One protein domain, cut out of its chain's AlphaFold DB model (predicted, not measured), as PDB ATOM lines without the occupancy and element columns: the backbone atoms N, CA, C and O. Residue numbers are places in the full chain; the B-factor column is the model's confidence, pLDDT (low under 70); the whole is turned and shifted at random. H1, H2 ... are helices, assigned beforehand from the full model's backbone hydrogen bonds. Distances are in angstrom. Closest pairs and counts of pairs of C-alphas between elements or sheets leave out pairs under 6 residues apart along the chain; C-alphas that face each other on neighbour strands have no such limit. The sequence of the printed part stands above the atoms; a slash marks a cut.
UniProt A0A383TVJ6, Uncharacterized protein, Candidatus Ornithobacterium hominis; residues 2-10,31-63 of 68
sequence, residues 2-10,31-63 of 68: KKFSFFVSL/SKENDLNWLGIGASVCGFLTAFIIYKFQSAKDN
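AT A GLANCE: This is residues 2 to 10 and 31 to 63 of the 68 residues of an uncharacterized protein of Candidatus Ornithobacterium hominis (UniProt A0A383TVJ6). One long helix, H2, makes the length of a rod, and the short helix H1 packs along one side of it, running the opposite way. Residues 31 to 43, of which 35 to 43 belong to H2, stick out free at one end. The printed part has 42 residues with two named helices, H1 then H2, and no named strand; the class is all helix. It is only just extended, close to loose, with a radius of gyration of the C-alphas of 13.9 A and spans of 47 by 13 by 6 A.

IN THESE COORDINATES: Find C-alpha 35 at (125.729, 83.673, 127.391); from there H2, residues 35 to 63, runs 42.2 A to C-alpha 63 at (91.732, 76.658, 103.405). H1, residues 2 to 10, begins at C-alpha 2 at (101.225, 84.491, 104.596).

HOW THE PARTS SIT: Look at residues 47 to 59, the part of H2 that alone touches H1. The closest C-alphas of the two helices are those of Ser 9 and Phe 48, 5.0 A apart. The helices run opposite ways at a shallow tilt of 21 degrees. In H1 and H2 every O i to N i+4 pair is within hydrogen-bond range.

THE WHOLE: The two C-alphas farthest apart, those of Lys 32 and Asn 63, are 47.2 A apart. Residues 11 to 30 are not printed, and C-alphas 10 and 31 stand 28.3 A apart across the cut. The mean pLDDT of the printed part is 92.7, and no printed residue is under 70.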
ATOM      1  N   LYS A   2     100.517  85.786 104.569       77.75
ATOM      2  CA  LYS A   2     101.225  84.491 104.596       77.75
ATOM      3  C   LYS A   2     102.688  84.523 104.126       77.75
ATOM      4  O   LYS A   2     103.560  83.977 104.794       77.75
ATOM      5  N   LYS A   3     102.967  85.217 103.013       81.81
ATOM      6  CA  LYS A   3     104.337  85.414 102.495       81.81
ATOM      7  C   LYS A   3     105.236  86.135 103.507       81.81
ATOM      8  O   LYS A   3     106.371  85.728 103.698       81.81
ATOM      9  N   PHE A   4     104.714  87.156 104.187       85.50
ATOM     10  CA  PHE A   4     105.454  87.902 105.206       85.50
ATOM     11  C   PHE A   4     105.791  87.019 106.412       85.50
ATOM     12  O   PHE A   4     106.953  86.942 106.785       85.50
ATOM     13  N   SER A   5     104.821  86.280 106.964       85.50
ATOM     14  CA  SER A   5     105.077  85.353 108.078       85.50
ATOM     15  C   SER A   5     106.100  84.270 107.717       85.50
ATOM     16  O   SER A   5     106.935  83.916 108.545       85.50
ATOM     17  N   PHE A   6     106.094  83.799 106.465       88.06
ATOM     18  CA  PHE A   6     107.128  82.900 105.955       88.06
ATOM     19  C   PHE A   6     108.515  83.568 105.916       88.06
ATOM     20  O   PHE A   6     109.468  83.014 106.461       88.06
ATOM     21  N   PHE A   7     108.639  84.778 105.360       92.50
ATOM     22  CA  PHE A   7     109.907  85.521 105.373       92.50
ATOM     23  C   PHE A   7     110.425  85.786 106.791       92.50
ATOM     24  O   PHE A   7     111.614  85.622 107.045       92.50
ATOM     25  N   VAL A   8     109.539  86.122 107.730       91.31
ATOM     26  CA  VAL A   8     109.903  86.311 109.140       91.31
ATOM     27  C   VAL A   8     110.422  85.007 109.755       91.31
ATOM     28  O   VAL A   8     111.430  85.027 110.456       91.31
ATOM     29  N   SER A   9     109.807  83.857 109.450       91.94
ATOM     30  CA  SER A   9     110.336  82.565 109.909       91.94
ATOM     31  C   SER A   9     111.721  82.255 109.323       91.94
ATOM     32  O   SER A   9     112.604  81.817 110.054       91.94
ATOM     33  N   LEU A  10     111.963  82.564 108.043       94.00
ATOM     34  CA  LEU A  10     113.293  82.424 107.438       94.00
ATOM     35  C   LEU A  10     114.331  83.340 108.096       94.00
ATOM     36  O   LEU A  10     115.466  82.918 108.307       94.00
ATOM     37  N   SER A  31     129.584  78.871 129.300       92.00
ATOM     38  CA  SER A  31     130.470  79.904 129.843       92.00
ATOM     39  C   SER A  31     129.902  81.302 129.593       92.00
ATOM     40  O   SER A  31     129.113  81.498 128.667       92.00
ATOM     41  N   LYS A  32     130.351  82.290 130.383       93.00
ATOM     42  CA  LYS A  32     129.899  83.690 130.275       93.00
ATOM     43  C   LYS A  32     130.094  84.271 128.876       93.00
ATOM     44  O   LYS A  32     129.366  85.161 128.452       93.00
ATOM     45  N   GLU A  33     131.082  83.770 128.151       92.38
ATOM     46  CA  GLU A  33     131.409  84.195 126.795       92.38
ATOM     47  C   GLU A  33     130.400  83.715 125.752       92.38
ATOM     48  O   GLU A  33     130.282  84.333 124.698       92.38
ATOM     49  N   ASN A  34     129.646  82.659 126.063       95.12
ATOM     50  CA  ASN A  34     128.579  82.131 125.223       95.12
ATOM     51  C   ASN A  34     127.175  82.560 125.702       95.12
ATOM     52  O   ASN A  34     126.201  82.263 125.012       95.12
ATOM     53  N   ASP A  35     127.035  83.272 126.830       94.50
ATOM     54  CA  ASP A  35     125.729  83.673 127.391       94.50
ATOM     55  C   ASP A  35     124.887  84.484 126.394       94.50
ATOM     56  O   ASP A  35     123.699  84.215 126.202       94.50
ATOM     57  N   LEU A  36     125.509  85.450 125.707       94.19
ATOM     58  CA  LEU A  36     124.831  86.255 124.685       94.19
ATOM     59  C   LEU A  36     124.377  85.401 123.498       94.19
ATOM     60  O   LEU A  36     123.289  85.614 122.960       94.19
ATOM     61  N   ASN A  37     125.176  84.407 123.118       95.75
ATOM     62  CA  ASN A  37     124.852  83.514 122.016       95.75
ATOM     63  C   ASN A  37     123.695  82.591 122.391       95.75
ATOM     64  O   ASN A  37     122.782  82.414 121.592       95.75
ATOM     65  N   TRP A  38     123.679  82.057 123.613       95.94
ATOM     66  CA  TRP A  38     122.562  81.259 124.121       95.94
ATOM     67  C   TRP A  38     121.269  82.059 124.218       95.94
ATOM     68  O   TRP A  38     120.209  81.555 123.839       95.94
ATOM     69  N   LEU A  39     121.347  83.317 124.654       96.12
ATOM     70  CA  LEU A  39     120.201  84.223 124.654       96.12
ATOM     71  C   LEU A  39     119.694  84.470 123.225       96.12
ATOM     72  O   LEU A  39     118.490  84.390 122.976       96.12
ATOM     73  N   GLY A  40     120.605  84.695 122.276       96.62
ATOM     74  CA  GLY A  40     120.292  84.838 120.855       96.62
ATOM     75  C   GLY A  40     119.667  83.583 120.236       96.62
ATOM     76  O   GLY A  40     118.670  83.684 119.515       96.62
ATOM     77  N   ILE A  41     120.186  82.396 120.562       97.00
ATOM     78  CA  ILE A  41     119.628  81.092 120.170       97.00
ATOM     79  C   ILE A  41     118.203  80.959 120.706       97.00
ATOM     80  O   ILE A  41     117.284  80.693 119.932       97.00
ATOM     81  N   GLY A  42     117.998  81.200 122.003       97.06
ATOM     82  CA  GLY A  42     116.682  81.115 122.635       97.06
ATOM     83  C   GLY A  42     115.669  82.068 121.999       97.06
ATOM     84  O   GLY A  42     114.574  81.650 121.619       97.06
ATOM     85  N   ALA A  43     116.053  83.331 121.799       97.19
ATOM     86  CA  ALA A  43     115.210  84.325 121.139       97.19
ATOM     87  C   ALA A  43     114.869  83.925 119.693       97.19
ATOM     88  O   ALA A  43     113.718  84.054 119.269       97.19
ATOM     89  N   SER A  44     115.844  83.393 118.952       97.69
ATOM     90  CA  SER A  44     115.656  82.960 117.565       97.69
ATOM     91  C   SER A  44     114.719  81.754 117.464       97.69
ATOM     92  O   SER A  44     113.845  81.734 116.598       97.69
ATOM     93  N   VAL A  45     114.830  80.782 118.378       97.56
ATOM     94  CA  VAL A  45     113.918  79.626 118.446       97.56
ATOM     95  C   VAL A  45     112.492  80.075 118.761       97.56
ATOM     96  O   VAL A  45     111.561  79.692 118.050       97.56
ATOM     97  N   CYS A  46     112.309  80.923 119.776       97.44
ATOM     98  CA  CYS A  46     110.992  81.455 120.128       97.44
ATOM     99  C   CYS A  46     110.367  82.231 118.960       97.44
ATOM    100  O   CYS A  46     109.230  81.959 118.577       97.44
ATOM    101  N   GLY A  47     111.128  83.142 118.343       96.00
ATOM    102  CA  GLY A  47     110.668  83.924 117.196       96.00
ATOM    103  C   GLY A  47     110.295  83.058 115.991       96.00
ATOM    104  O   GLY A  47     109.245  83.270 115.375       96.00
ATOM    105  N   PHE A  48     111.097  82.029 115.693       96.50
ATOM    106  CA  PHE A  48     110.806  81.064 114.635       96.50
ATOM    107  C   PHE A  48     109.487  80.331 114.886       96.50
ATOM    108  O   PHE A  48     108.628  80.289 114.003       96.50
ATOM    109  N   LEU A  49     109.299  79.790 116.095       96.31
ATOM    110  CA  LEU A  49     108.086  79.063 116.468       96.31
ATOM    111  C   LEU A  49     106.846  79.950 116.352       96.31
ATOM    112  O   LEU A  49     105.858  79.542 115.740       96.31
ATOM    113  N   THR A  50     106.899  81.181 116.867       95.25
ATOM    114  CA  THR A  50     105.785  82.129 116.757       95.25
ATOM    115  C   THR A  50     105.457  82.439 115.295       95.25
ATOM    116  O   THR A  50     104.295  82.341 114.892       95.25
ATOM    117  N   ALA A  51     106.460  82.755 114.472       94.31
ATOM    118  CA  ALA A  51     106.257  83.050 113.054       94.31
ATOM    119  C   ALA A  51     105.682  81.845 112.285       94.31
ATOM    120  O   ALA A  51     104.780  82.003 111.456       94.31
ATOM    121  N   PHE A  52     106.153  80.637 112.602       93.25
ATOM    122  CA  PHE A  52     105.681  79.394 112.000       93.25
ATOM    123  C   PHE A  52     104.230  79.073 112.377       93.25
ATOM    124  O   PHE A  52     103.428  78.732 111.504       93.25
ATOM    125  N   ILE A  53     103.861  79.228 113.653       94.06
ATOM    126  CA  ILE A  53     102.482  79.036 114.122       94.06
ATOM    127  C   ILE A  53     101.542  80.010 113.409       94.06
ATOM    128  O   ILE A  53     100.511  79.589 112.886       94.06
ATOM    129  N   ILE A  54     101.918  81.289 113.310       93.75
ATOM    130  CA  ILE A  54     101.125  82.301 112.595       93.75
ATOM    131  C   ILE A  54     100.964  81.922 111.118       93.75
ATOM    132  O   ILE A  54      99.856  81.992 110.580       93.75
ATOM    133  N   TYR A  55     102.038  81.479 110.458       92.00
ATOM    134  CA  TYR A  55     101.980  81.009 109.073       92.00
ATOM    135  C   TYR A  55     101.007  79.831 108.904       92.00
ATOM    136  O   TYR A  55     100.174  79.834 107.990       92.00
ATOM    137  N   LYS A  56     101.077  78.832 109.794       92.19
ATOM    138  CA  LYS A  56     100.189  77.662 109.764       92.19
ATOM    139  C   LYS A  56      98.739  78.050 110.019       92.19
ATOM    140  O   LYS A  56      97.868  77.587 109.286       92.19
ATOM    141  N   PHE A  57      98.492  78.930 110.986       93.06
ATOM    142  CA  PHE A  57      97.161  79.445 111.287       93.06
ATOM    143  C   PHE A  57      96.548  80.166 110.083       93.06
ATOM    144  O   PHE A  57      95.434  79.844 109.679       93.06
ATOM    145  N   GLN A  58      97.297  81.073 109.445       90.81
ATOM    146  CA  GLN A  58      96.841  81.753 108.230       90.81
ATOM    147  C   GLN A  58      96.553  80.750 107.107       90.81
ATOM    148  O   GLN A  58      95.509  80.823 106.474       90.81
ATOM    149  N   SER A  59      97.422  79.754 106.910       89.31
ATOM    150  CA  SER A  59      97.184  78.719 105.900       89.31
ATOM    151  C   SER A  59      95.929  77.887 106.168       89.31
ATOM    152  O   SER A  59      95.272  77.477 105.216       89.31
ATOM    153  N   ALA A  60      95.629  77.578 107.431       90.12
ATOM    154  CA  ALA A  60      94.430  76.835 107.802       90.12
ATOM    155  C   ALA A  60      93.170  77.684 107.598       90.12
ATOM    156  O   ALA A  60      92.188  77.192 107.047       90.12
ATOM    157  N   LYS A  61      93.229  78.967 107.974       90.94
ATOM    158  CA  LYS A  61      92.157  79.937 107.737       90.94
ATOM    159  C   LYS A  61      91.832  80.064 106.243       90.94
ATOM    160  O   LYS A  61      90.673  79.899 105.879       90.94
ATOM    161  N   ASP A  62      92.847  80.248 105.395       89.00
ATOM    162  CA  ASP A  62      92.673  80.357 103.938       89.00
ATOM    163  C   ASP A  62      91.985  79.106 103.350       89.00
ATOM    164  O   ASP A  62      91.138  79.200 102.465       89.00
ATOM    165  N   ASN A  63      92.331  77.915 103.856       88.69
ATOM    166  CA  ASN A  63      91.732  76.658 103.405       88.69
ATOM    167  C   ASN A  63      90.263  76.514 103.831       88.69
ATOM    168  O   ASN A  63      89.474  75.933 103.093       88.69
TER     169      ASN A  63